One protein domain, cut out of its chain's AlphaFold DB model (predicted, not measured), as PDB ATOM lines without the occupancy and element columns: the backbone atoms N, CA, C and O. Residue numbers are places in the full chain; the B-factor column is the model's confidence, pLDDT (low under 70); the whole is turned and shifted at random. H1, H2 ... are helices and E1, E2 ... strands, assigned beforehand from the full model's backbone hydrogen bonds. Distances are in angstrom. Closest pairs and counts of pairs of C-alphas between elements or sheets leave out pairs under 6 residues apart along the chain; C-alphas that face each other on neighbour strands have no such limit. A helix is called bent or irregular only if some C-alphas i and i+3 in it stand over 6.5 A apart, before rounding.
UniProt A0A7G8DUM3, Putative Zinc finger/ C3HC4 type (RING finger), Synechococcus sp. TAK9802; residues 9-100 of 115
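This is residues 9 to 100 of the 115 residues of the protein "Putative Zinc finger/ C3HC4 type (RING finger)" of Synechococcus sp. TAK9802 (UniProt A0A7G8DUM3). A twisted sheet of four short strands has helices H1 and H2 over one face and no named helix over the other; H1 runs along the strands and H2 stands up from them. H3 lies beyond these helices, off the sheet, and the tail of residues 98 to 100 follows it. The 92 printed residues hold H1, E1, E2, E3, E4, H2 and H3 in that order, of mixed class; the sheet is antiparallel, E1 - E2 - E3 - E4. It is compact, radius of gyration of the C-alphas 12.7 A, spanning 42 by 28 by 22 A.

E1 (38 to 40), E2 (50 to 55), E3 (60 to 64) and E4 (74 to 76) form a meander, each strand the antiparallel neighbour of the one before. N 38 and O 52 are 2.9 A apart, N 53 and O 62 3.0 A, N 63 and O 75 2.8 A, within hydrogen-bond range. H1 (9 to 22) and the sheet make two layers, a helix on one face, at a height over the sheet of 9.3 A. H2 (77 to 85) is on the same face, at 8.4 A. H1 touches H2, closest C-alphas Met 19 and Gly 85, 6.8 A. H3 (87 to 97) only just touches H1, with 3 pairs of C-alphas within 8 A, closest Ile 11 and Ala 96, 6.7 A. H2 and H3 only just touch, only at the corner, with 3 such pairs, closest Lys 82 and Phe 90, 5.9 A. Every O i to N i+4 pair is within hydrogen-bond range in H2 and H3; in H1, 8 of 10.

H1, 19.4 A long, begins at C-alpha 9 (100.996, 122.820, 172.560); it is only just irregular, C-alphas 11 and 14 being 6.7 A apart. E2 measures 14.6 A and E3 12.9 A. H3, 15.4 A, ends at C-alpha 97 (92.097, 127.195, 168.420).

The C-alphas farthest apart, Asp 68 and Thr 100, are 42.9 A apart. The printed part has no cut. The link from H1 to E1 is long. pLDDT is under 70 at residues 32 to 34, 58 and 98 to 100.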
ATOM      1  N   LEU A   9     100.740 124.251 172.536       73.75
ATOM      2  CA  LEU A   9     100.996 122.820 172.560       73.75
ATOM      3  C   LEU A   9      99.971 122.052 173.394       73.75
ATOM      4  O   LEU A   9      99.613 120.942 173.019       73.75
ATOM      5  N   HIS A  10      99.456 122.638 174.475       76.69
ATOM      6  CA  HIS A  10      98.404 122.021 175.290       76.69
ATOM      7  C   HIS A  10      97.082 121.850 174.531       76.69
ATOM      8  O   HIS A  10      96.350 120.896 174.780       76.69
ATOM      9  N   ILE A  11      96.792 122.749 173.586       81.06
ATOM     10  CA  ILE A  11      95.606 122.673 172.727       81.06
ATOM     11  C   ILE A  11      95.837 121.652 171.612       81.06
ATOM     12  O   ILE A  11      94.931 120.893 171.291       81.06
ATOM     13  N   GLU A  12      97.035 121.612 171.021       82.06
ATOM     14  CA  GLU A  12      97.343 120.714 169.899       82.06
ATOM     15  C   GLU A  12      97.580 119.258 170.326       82.06
ATOM     16  O   GLU A  12      97.268 118.336 169.571       82.06
ATOM     17  N   TYR A  13      98.098 119.028 171.535       85.00
ATOM     18  CA  TYR A  13      98.519 117.707 172.000       85.00
ATOM     19  C   TYR A  13      97.401 116.644 172.033       85.00
ATOM     20  O   TYR A  13      97.641 115.536 171.548       85.00
ATOM     21  N   PRO A  14      96.168 116.932 172.501       88.12
ATOM     22  CA  PRO A  14      95.068 115.969 172.425       88.12
ATOM     23  C   PRO A  14      94.758 115.534 170.987       88.12
ATOM     24  O   PRO A  14      94.570 114.347 170.727       88.12
ATOM     25  N   PHE A  15      94.776 116.470 170.032       89.44
ATOM     26  CA  PHE A  15      94.538 116.156 168.620       89.44
ATOM     27  C   PHE A  15      95.708 115.402 167.991       89.44
ATOM     28  O   PHE A  15      95.498 114.552 167.129       89.44
ATOM     29  N   PHE A  16      96.937 115.681 168.430       89.00
ATOM     30  CA  PHE A  16      98.109 114.896 168.065       89.00
ATOM     31  C   PHE A  16      97.962 113.438 168.517       89.00
ATOM     32  O   PHE A  16      98.131 112.534 167.699       89.00
ATOM     33  N   LEU A  17      97.574 113.189 169.770       89.94
ATOM     34  CA  LEU A  17      97.332 111.828 170.255       89.94
ATOM     35  C   LEU A  17      96.199 111.152 169.476       89.94
ATOM     36  O   LEU A  17      96.387 110.045 168.972       89.94
ATOM     37  N   GLU A  18      95.062 111.826 169.301       91.88
ATOM     38  CA  GLU A  18      93.906 111.271 168.588       91.88
ATOM     39  C   GLU A  18      94.245 110.925 167.125       91.88
ATOM     40  O   GLU A  18      93.917 109.834 166.651       91.88
ATOM     41  N   MET A  19      94.986 111.794 166.427       91.06
ATOM     42  CA  MET A  19      95.490 111.499 165.080       91.06
ATOM     43  C   MET A  19      96.480 110.338 165.072       91.06
ATOM     44  O   MET A  19      96.484 109.553 164.125       91.06
ATOM     45  N   SER A  20      97.308 110.204 166.112       91.06
ATOM     46  CA  SER A  20      98.270 109.105 166.198       91.06
ATOM     47  C   SER A  20      97.523 107.777 166.271       91.06
ATOM     48  O   SER A  20      97.780 106.894 165.459       91.06
ATOM     49  N   HIS A  21      96.512 107.676 167.137       90.50
ATOM     50  CA  HIS A  21      95.659 106.499 167.263       90.50
ATOM     51  C   HIS A  21      94.901 106.197 165.971       90.50
ATOM     52  O   HIS A  21      94.914 105.057 165.512       90.50
ATOM     53  N   LYS A  22      94.315 107.217 165.330       91.06
ATOM     54  CA  LYS A  22      93.605 107.061 164.051       91.06
ATOM     55  C   LYS A  22      94.500 106.510 162.937       91.06
ATOM     56  O   LYS A  22      94.024 105.799 162.059       91.06
ATOM     57  N   LEU A  23      95.794 106.819 162.978       91.56
ATOM     58  CA  LEU A  23      96.796 106.329 162.032       91.56
ATOM     59  C   LEU A  23      97.535 105.076 162.535       91.56
ATOM     60  O   LEU A  23      98.634 104.790 162.061       91.56
ATOM     61  N   ASN A  24      96.972 104.325 163.490       91.81
ATOM     62  CA  ASN A  24      97.595 103.139 164.094       91.81
ATOM     63  C   ASN A  24      99.016 103.416 164.622       91.81
ATOM     64  O   ASN A  24      99.965 102.658 164.391       91.81
ATOM     65  N   GLY A  25      99.165 104.557 165.288       90.12
ATOM     66  CA  GLY A  25     100.405 105.064 165.847       90.12
ATOM     67  C   GLY A  25     100.935 104.183 166.971       90.12
ATOM     68  O   GLY A  25     100.248 103.911 167.950       90.12
ATOM     69  N   VAL A  26     102.195 103.780 166.850       90.56
ATOM     70  CA  VAL A  26     102.947 103.086 167.894       90.56
ATOM     71  C   VAL A  26     103.927 104.074 168.500       90.56
ATOM     72  O   VAL A  26     104.801 104.605 167.804       90.56
ATOM     73  N   ARG A  27     103.794 104.314 169.803       89.06
ATOM     74  CA  ARG A  27     104.710 105.172 170.553       89.06
ATOM     75  C   ARG A  27     106.137 104.630 170.455       89.06
ATOM     76  O   ARG A  27     106.389 103.448 170.694       89.06
ATOM     77  N   ARG A  28     107.084 105.495 170.102       84.31
ATOM     78  CA  ARG A  28     108.515 105.179 170.123       84.31
ATOM     79  C   ARG A  28     109.047 105.319 171.548       84.31
ATOM     80  O   ARG A  28     108.550 106.126 172.329       84.31
ATOM     81  N   ARG A  29     110.075 104.531 171.872       77.69
ATOM     82  CA  ARG A  29     110.813 104.670 173.140       77.69
ATOM     83  C   ARG A  29     111.632 105.962 173.174       77.69
ATOM     84  O   ARG A  29     111.822 106.526 174.243       77.69
ATOM     85  N   ASP A  30     112.056 106.430 172.004       74.25
ATOM     86  CA  ASP A  30     112.871 107.629 171.863       74.25
ATOM     87  C   ASP A  30     112.007 108.891 171.793       74.25
ATOM     88  O   ASP A  30     111.009 108.965 171.063       74.25
ATOM     89  N   ASN A  31     112.436 109.914 172.527       72.88
ATOM     90  CA  ASN A  31     111.860 111.249 172.446       72.88
ATOM     91  C   ASN A  31     112.520 112.023 171.298       72.88
ATOM     92  O   ASN A  31     113.741 112.021 171.154       72.88
ATOM     93  N   PHE A  32     111.726 112.747 170.509       66.44
ATOM     94  CA  PHE A  32     112.223 113.676 169.492       66.44
ATOM     95  C   PHE A  32     111.969 115.098 169.966       66.44
ATOM     96  O   PHE A  32     110.854 115.441 170.357       66.44
ATOM     97  N   ASN A  33     113.007 115.935 169.963       68.06
ATOM     98  CA  ASN A  33     112.937 117.294 170.510       68.06
ATOM     99  C   ASN A  33     112.428 117.355 171.967       68.06
ATOM    100  O   ASN A  33     111.807 118.340 172.356       68.06
ATOM    101  N   GLY A  34     112.683 116.313 172.768       69.38
ATOM    102  CA  GLY A  34     112.232 116.229 174.163       69.38
ATOM    103  C   GLY A  34     110.740 115.922 174.338       69.38
ATOM    104  O   GLY A  34     110.249 115.958 175.461       69.38
ATOM    105  N   LYS A  35     110.018 115.614 173.252       78.94
ATOM    106  CA  LYS A  35     108.612 115.194 173.279       78.94
ATOM    107  C   LYS A  35     108.446 113.800 172.682       78.94
ATOM    108  O   LYS A  35     109.304 113.306 171.948       78.94
ATOM    109  N   GLU A  36     107.331 113.166 173.020       83.12
ATOM    110  CA  GLU A  36     106.994 111.827 172.548       83.12
ATOM    111  C   GLU A  36     106.853 111.796 171.021       83.12
ATOM    112  O   GLU A  36     106.409 112.764 170.395       83.12
ATOM    113  N   THR A  37     107.215 110.664 170.418       88.81
ATOM    114  CA  THR A  37     106.983 110.419 168.992       88.81
ATOM    115  C   THR A  37     106.236 109.133 168.745       88.81
ATOM    116  O   THR A  37     106.325 108.172 169.508       88.81
ATOM    117  N   PHE A  38     105.518 109.115 167.629       90.50
ATOM    118  CA  PHE A  38     104.726 107.978 167.198       90.50
ATOM    119  C   PHE A  38     105.156 107.575 165.796       90.50
ATOM    120  O   PHE A  38     105.346 108.413 164.916       90.50
ATOM    121  N   ARG A  39     105.320 106.273 165.577       91.94
ATOM    122  CA  ARG A  39     105.403 105.710 164.234       91.94
ATOM    123  C   ARG A  39     103.993 105.335 163.801       91.94
ATOM    124  O   ARG A  39     103.383 104.473 164.423       91.94
ATOM    125  N   CYS A  40     103.505 105.957 162.743       92.69
ATOM    126  CA  CYS A  40     102.143 105.824 162.250       92.69
ATOM    127  C   CYS A  40     102.109 105.193 160.850       92.69
ATOM    128  O   CYS A  40     103.097 105.182 160.104       92.69
ATOM    129  N   VAL A  41     100.932 104.707 160.468       92.94
ATOM    130  CA  VAL A  41     100.601 104.364 159.085       92.94
ATOM    131  C   VAL A  41     100.462 105.649 158.282       92.94
ATOM    132  O   VAL A  41      99.720 106.557 158.649       92.94
ATOM    133  N   CYS A  42     101.180 105.733 157.164       91.56
ATOM    134  CA  CYS A  42     101.005 106.832 156.231       91.56
ATOM    135  C   CYS A  42      99.623 106.728 155.561       91.56
ATOM    136  O   CYS A  42      99.365 105.724 154.895       91.56
ATOM    137  N   PRO A  43      98.766 107.760 155.629       89.06
ATOM    138  CA  PRO A  43      97.450 107.714 154.993       89.06
ATOM    139  C   PRO A  43      97.514 107.792 153.457       89.06
ATOM    140  O   PRO A  43      96.512 107.560 152.792       89.06
ATOM    141  N   LYS A  44      98.676 108.130 152.875       89.44
ATOM    142  CA  LYS A  44      98.891 108.136 151.417       89.44
ATOM    143  C   LYS A  44      99.397 106.803 150.881       89.44
ATOM    144  O   LYS A  44      98.834 106.294 149.924       89.44
ATOM    145  N   CYS A  45     100.472 106.260 151.455       89.31
ATOM    146  CA  CYS A  45     101.113 105.047 150.931       89.31
ATOM    147  C   CYS A  45     100.789 103.773 151.724       89.31
ATOM    148  O   CYS A  45     101.292 102.710 151.376       89.31
ATOM    149  N   GLY A  46     100.025 103.867 152.819       89.25
ATOM    150  CA  GLY A  46      99.611 102.726 153.646       89.25
ATOM    151  C   GLY A  46     100.733 102.055 154.448       89.25
ATOM    152  O   GLY A  46     100.482 101.118 155.200       89.25
ATOM    153  N   LYS A  47     101.986 102.512 154.326       90.50
ATOM    154  CA  LYS A  47     103.132 101.909 155.020       90.50
ATOM    155  C   LYS A  47     103.246 102.422 156.458       90.50
ATOM    156  O   LYS A  47     103.176 103.628 156.705       90.50
ATOM    157  N   HIS A  48     103.528 101.518 157.399       91.62
ATOM    158  CA  HIS A  48     103.799 101.815 158.818       91.62
ATOM    159  C   HIS A  48     105.234 102.327 159.027       91.62
ATOM    160  O   HIS A  48     106.085 101.694 159.650       91.62
ATOM    161  N   LYS A  49     105.555 103.452 158.387       89.06
ATOM    162  CA  LYS A  49     106.880 104.090 158.453       89.06
ATOM    163  C   LYS A  49     106.808 105.593 158.699       89.06
ATOM    164  O   LYS A  49     107.853 106.187 158.951       89.06
ATOM    165  N   ALA A  50     105.622 106.199 158.632       91.25
ATOM    166  CA  ALA A  50     105.480 107.625 158.883       91.25
ATOM    167  C   ALA A  50     105.797 107.932 160.350       91.25
ATOM    168  O   ALA A  50     105.512 107.131 161.238       91.25
ATOM    169  N   VAL A  51     106.417 109.075 160.600       90.50
ATOM    170  CA  VAL A  51     106.811 109.514 161.936       90.50
ATOM    171  C   VAL A  51     106.045 110.777 162.262       90.50
ATOM    172  O   VAL A  51     106.080 111.742 161.501       90.50
ATOM    173  N   MET A  52     105.359 110.753 163.396       91.38
ATOM    174  CA  MET A  52     104.664 111.893 163.956       91.38
ATOM    175  C   MET A  52     105.410 112.387 165.188       91.38
ATOM    176  O   MET A  52     105.737 111.603 166.083       91.38
ATOM    177  N   GLY A  53     105.699 113.682 165.234       89.00
ATOM    178  CA  GLY A  53     106.505 114.266 166.298       89.00
ATOM    179  C   GLY A  53     106.439 115.783 166.328       89.00
ATOM    180  O   GLY A  53     105.843 116.417 165.461       89.00
ATOM    181  N   TYR A  54     107.050 116.366 167.353       87.31
ATOM    182  CA  TYR A  54     107.065 117.811 167.542       87.31
ATOM    183  C   TYR A  54     108.146 118.494 166.700       87.31
ATOM    184  O   TYR A  54     109.332 118.144 166.770       87.31
ATOM    185  N   ALA A  55     107.742 119.511 165.942       83.81
ATOM    186  CA  ALA A  55     108.624 120.389 165.198       83.81
ATOM    187  C   ALA A  55     108.809 121.711 165.953       83.81
ATOM    188  O   ALA A  55     107.874 122.489 166.119       83.81
ATOM    189  N   ARG A  56     110.059 122.008 166.337       78.75
ATOM    190  CA  ARG A  56     110.424 123.308 166.934       78.75
ATOM    191  C   ARG A  56     110.108 124.476 165.997       78.75
ATOM    192  O   ARG A  56     109.744 125.560 166.436       78.75
ATOM    193  N   LYS A  57     110.254 124.253 164.688       71.81
ATOM    194  CA  LYS A  57     109.941 125.243 163.660       71.81
ATOM    195  C   LYS A  57     108.420 125.325 163.498       71.81
ATOM    196  O   LYS A  57     107.820 124.415 162.936       71.81
ATOM    197  N   GLY A  58     107.832 126.416 163.982       69.44
ATOM    198  CA  GLY A  58     106.385 126.654 163.937       69.44
ATOM    199  C   GLY A  58     105.611 126.149 165.156       69.44
ATOM    200  O   GLY A  58     104.389 126.208 165.122       69.44
ATOM    201  N   ASP A  59     106.314 125.672 166.194       79.62
ATOM    202  CA  ASP A  59     105.748 125.238 167.481       79.62
ATOM    203  C   ASP A  59     104.519 124.317 167.344       79.62
ATOM    204  O   ASP A  59     103.476 124.525 167.956       79.62
ATOM    205  N   THR A  60     104.629 123.302 166.481       83.69
ATOM    206  CA  THR A  60     103.506 122.421 166.124       83.69
ATOM    207  C   THR A  60     103.956 120.974 165.954       83.69
ATOM    208  O   THR A  60     105.150 120.665 165.872       83.69
ATOM    209  N   PHE A  61     102.998 120.054 165.896       88.06
ATOM    210  CA  PHE A  61     103.261 118.661 165.562       88.06
ATOM    211  C   PHE A  61     103.226 118.447 164.049       88.06
ATOM    212  O   PHE A  61     102.469 119.092 163.326       88.06
ATOM    213  N   ILE A  62     104.047 117.522 163.564       90.56
ATOM    214  CA  ILE A  62     104.135 117.174 162.147       90.56
ATOM    215  C   ILE A  62     104.065 115.663 161.959       90.56
ATOM    216  O   ILE A  62     104.468 114.906 162.840       90.56
ATOM    217  N   LEU A  63     103.598 115.237 160.788       91.31
ATOM    218  CA  LEU A  63     103.702 113.875 160.273       91.31
ATOM    219  C   LEU A  63     104.587 113.891 159.028       91.31
ATOM    220  O   LEU A  63     104.284 114.591 158.066       91.31
ATOM    221  N   ALA A  64     105.651 113.095 159.020       90.50
ATOM    222  CA  ALA A  64     106.531 112.943 157.868       90.50
ATOM    223  C   ALA A  64     106.608 111.477 157.439       90.50
ATOM    224  O   ALA A  64     106.788 110.587 158.272       90.50
ATOM    225  N   CYS A  65     106.487 111.211 156.138       90.12
ATOM    226  CA  CYS A  65     106.671 109.870 155.589       90.12
ATOM    227  C   CYS A  65     108.066 109.745 154.952       90.12
ATOM    228  O   CYS A  65     108.321 110.430 153.968       90.12
ATOM    229  N   PRO A  66     108.954 108.863 155.448       87.75
ATOM    230  CA  PRO A  66     110.298 108.680 154.895       87.75
ATOM    231  C   PRO A  66     110.337 107.684 153.723       87.75
ATOM    232  O   PRO A  66     111.393 107.157 153.398       87.75
ATOM    233  N   VAL A  67     109.187 107.303 153.161       87.50
ATOM    234  CA  VAL A  67     109.131 106.314 152.077       87.50
ATOM    235  C   VAL A  67     109.394 107.017 150.754       87.50
ATOM    236  O   VAL A  67     108.587 107.850 150.345       87.50
ATOM    237  N   ASP A  68     110.455 106.608 150.064       79.62
ATOM    238  CA  ASP A  68     110.759 107.078 148.713       79.62
ATOM    239  C   ASP A  68     109.594 106.795 147.751       79.62
ATOM    240  O   ASP A  68     109.030 105.694 147.731       79.62
ATOM    241  N   GLY A  69     109.192 107.823 146.999       79.50
ATOM    242  CA  GLY A  69     108.023 107.797 146.111       79.50
ATOM    243  C   GLY A  69     106.681 108.101 146.792       79.50
ATOM    244  O   GLY A  69     105.635 107.982 146.161       79.50
ATOM    245  N   CYS A  70     106.669 108.469 148.079       85.19
ATOM    246  CA  CYS A  70     105.458 108.942 148.746       85.19
ATOM    247  C   CYS A  70     105.371 110.475 148.733       85.19
ATOM    248  O   CYS A  70     106.036 111.145 149.520       85.19
ATOM    249  N   ASP A  71     104.433 111.019 147.957       82.56
ATOM    250  CA  ASP A  71     104.177 112.469 147.858       82.56
ATOM    251  C   ASP A  71     103.455 113.074 149.080       82.56
ATOM    252  O   ASP A  71     102.883 114.162 149.014       82.56
ATOM    253  N   LEU A  72     103.428 112.372 150.220       82.12
ATOM    254  CA  LEU A  72     102.912 112.954 151.463       82.12
ATOM    255  C   LEU A  72     103.819 114.101 151.941       82.12
ATOM    256  O   LEU A  72     103.316 115.101 152.450       82.12
ATOM    257  N   GLY A  73     105.140 113.939 151.800       78.69
ATOM    258  CA  GLY A  73     106.129 114.858 152.360       78.69
ATOM    259  C   GLY A  73     106.034 114.982 153.888       78.69
ATOM    260  O   GLY A  73     105.725 114.013 154.593       78.69
ATOM    261  N   GLY A  74     106.321 116.187 154.392       84.50
ATOM    262  CA  GLY A  74     106.083 116.596 155.776       84.50
ATOM    263  C   GLY A  74     104.812 117.440 155.878       84.50
ATOM    264  O   GLY A  74     104.673 118.441 155.179       84.50
ATOM    265  N   MET A  75     103.892 117.043 156.751       88.75
ATOM    266  CA  MET A  75     102.584 117.666 156.919       88.75
ATOM    267  C   MET A  75     102.421 118.173 158.348       88.75
ATOM    268  O   MET A  75     102.747 117.461 159.295       88.75
ATOM    269  N   THR A  76     101.903 119.389 158.516       89.81
ATOM    270  CA  THR A  76     101.573 119.919 159.846       89.81
ATOM    271  C   THR A  76     100.353 119.210 160.430       89.81
ATOM    272  O   THR A  76      99.533 118.665 159.688       89.81
ATOM    273  N   LEU A  77     100.186 119.242 161.752       88.44
ATOM    274  CA  LEU A  77      99.008 118.683 162.416       88.44
ATOM    275  C   LEU A  77      97.714 119.312 161.882       88.44
ATOM    276  O   LEU A  77      96.726 118.611 161.684       88.44
ATOM    277  N   HIS A  78      97.740 120.613 161.578       87.56
ATOM    278  CA  HIS A  78      96.629 121.309 160.931       87.56
ATOM    279  C   HIS A  78      96.251 120.655 159.596       87.56
ATOM    280  O   HIS A  78      95.103 120.247 159.408       87.56
ATOM    281  N   ASP A  79      97.206 120.544 158.672       87.69
ATOM    282  CA  ASP A  79      96.955 119.971 157.349       87.69
ATOM    283  C   ASP A  79      96.532 118.503 157.443       87.69
ATOM    284  O   ASP A  79      95.666 118.046 156.692       87.69
ATOM    285  N   LEU A  80      97.104 117.780 158.406       90.25
ATOM    286  CA  LEU A  80      96.792 116.388 158.672       90.25
ATOM    287  C   LEU A  80      95.337 116.215 159.123       90.25
ATOM    288  O   LEU A  80      94.620 115.389 158.558       90.25
ATOM    289  N   ILE A  81      94.873 117.017 160.085       89.81
ATOM    290  CA  ILE A  81      93.481 116.984 160.560       89.81
ATOM    291  C   ILE A  81      92.529 117.407 159.441       89.81
ATOM    292  O   ILE A  81      91.519 116.746 159.213       89.81
ATOM    293  N   LYS A  82      92.867 118.462 158.694       88.69
ATOM    294  CA  LYS A  82      92.028 118.961 157.598       88.69
ATOM    295  C   LYS A  82      91.819 117.915 156.499       88.69
ATOM    296  O   LYS A  82      90.734 117.837 155.936       88.69
ATOM    297  N   ARG A  83      92.849 117.124 156.178       88.56
ATOM    298  CA  ARG A  83      92.797 116.125 155.096       88.56
ATOM    299  C   ARG A  83      92.325 114.744 155.553       88.56
ATOM    300  O   ARG A  83      91.685 114.049 154.775       88.56
ATOM    301  N   TYR A  84      92.658 114.340 156.780       88.81
ATOM    302  CA  TYR A  84      92.493 112.956 157.253       88.81
ATOM    303  C   TYR A  84      91.804 112.830 158.620       88.81
ATOM    304  O   TYR A  84      91.399 111.733 159.010       88.81
ATOM    305  N   GLY A  85      91.638 113.930 159.354       84.38
ATOM    306  CA  GLY A  85      90.956 113.950 160.651       84.38
ATOM    307  C   GLY A  85      89.449 113.718 160.537       84.38
ATOM    308  O   GLY A  85      88.862 113.084 161.414       84.38
ATOM    309  N   GLY A  86      88.845 114.113 159.414       88.06
ATOM    310  CA  GLY A  86      87.395 114.100 159.213       88.06
ATOM    311  C   GLY A  86      86.729 115.364 159.762       88.06
ATOM    312  O   GLY A  86      87.329 116.112 160.536       88.06
ATOM    313  N   GLU A  87      85.485 115.603 159.352       86.88
ATOM    314  CA  GLU A  87      84.767 116.856 159.622       86.88
ATOM    315  C   GLU A  87      84.602 117.130 161.124       86.88
ATOM    316  O   GLU A  87      84.965 118.203 161.602       86.88
ATOM    317  N   SER A  88      84.191 116.125 161.901       86.44
ATOM    318  CA  SER A  88      83.970 116.261 163.347       86.44
ATOM    319  C   SER A  88      85.238 116.608 164.137       86.44
ATOM    320  O   SER A  88      85.204 117.404 165.078       86.44
ATOM    321  N   MET A  89      86.384 116.028 163.773       86.56
ATOM    322  CA  MET A  89      87.667 116.354 164.399       86.56
ATOM    323  C   MET A  89      88.145 117.741 163.970       86.56
ATOM    324  O   MET A  89      88.631 118.502 164.806       86.56
ATOM    325  N   PHE A  90      87.981 118.086 162.692       87.44
ATOM    326  CA  PHE A  90      88.347 119.399 162.177       87.44
ATOM    327  C   PHE A  90      87.540 120.519 162.846       87.44
ATOM    328  O   PHE A  90      88.121 121.530 163.240       87.44
ATOM    329  N   GLU A  91      86.237 120.329 163.067       85.12
ATOM    330  CA  GLU A  91      85.414 121.287 163.810       85.12
ATOM    331  C   GLU A  91      85.847 121.437 165.269       85.12
ATOM    332  O   GLU A  91      85.971 122.564 165.752       85.12
ATOM    333  N   ARG A  92      86.116 120.327 165.976       87.38
ATOM    334  CA  ARG A  92      86.623 120.371 167.362       87.38
ATOM    335  C   ARG A  92      87.959 121.101 167.440       87.38
ATOM    336  O   ARG A  92      88.138 121.962 168.297       87.38
ATOM    337  N   TRP A  93      88.866 120.801 166.519       85.00
ATOM    338  CA  TRP A  93      90.164 121.460 166.422       85.00
ATOM    339  C   TRP A  93      90.022 122.956 166.123       85.00
ATOM    340  O   TRP A  93      90.666 123.788 166.765       85.00
ATOM    341  N   ARG A  94      89.116 123.326 165.210       83.06
ATOM    342  CA  ARG A  94      88.808 124.724 164.903       83.06
ATOM    343  C   ARG A  94      88.224 125.440 166.121       83.06
ATOM    344  O   ARG A  94      88.688 126.520 166.444       83.06
ATOM    345  N   LYS A  95      87.267 124.859 166.841       82.38
ATOM    346  CA  LYS A  95      86.720 125.476 168.065       82.38
ATOM    347  C   LYS A  95      87.797 125.652 169.142       82.38
ATOM    348  O   LYS A  95      87.861 126.699 169.769       82.38
ATOM    349  N   ALA A  96      88.693 124.678 169.298       80.38
ATOM    350  CA  ALA A  96      89.748 124.728 170.307       80.38
ATOM    351  C   ALA A  96      90.812 125.818 170.048       80.38
ATOM    352  O   ALA A  96      91.341 126.390 170.997       80.38
ATOM    353  N   ARG A  97      91.118 126.142 168.780       74.12
ATOM    354  CA  ARG A  97      92.097 127.195 168.420       74.12
ATOM    355  C   ARG A  97      91.525 128.614 168.404       74.12
ATOM    356  O   ARG A  97      92.279 129.588 168.355       74.12
ATOM    357  N   TRP A  98      90.204 128.739 168.410       65.31
ATOM    358  CA  TRP A  98      89.507 130.013 168.313       65.31
ATOM    359  C   TRP A  98      88.736 130.244 169.612       65.31
ATOM    360  O   TRP A  98      87.579 129.860 169.732       65.31
ATOM    361  N   MET A  99      89.377 130.893 170.590       56.03
ATOM    362  CA  MET A  99      88.649 131.420 171.744       56.03
ATOM    363  C   MET A  99      87.733 132.544 171.255       56.03
ATOM    364  O   MET A  99      88.193 133.618 170.860       56.03
ATOM    365  N   THR A 100      86.426 132.304 171.271       48.19
ATOM    366  CA  THR A 100      85.443 133.384 171.259       48.19
ATOM    367  C   THR A 100      85.663 134.212 172.520       48.19
ATOM    368  O   THR A 100      85.494 133.706 173.623       48.19
TER     369      THR A 100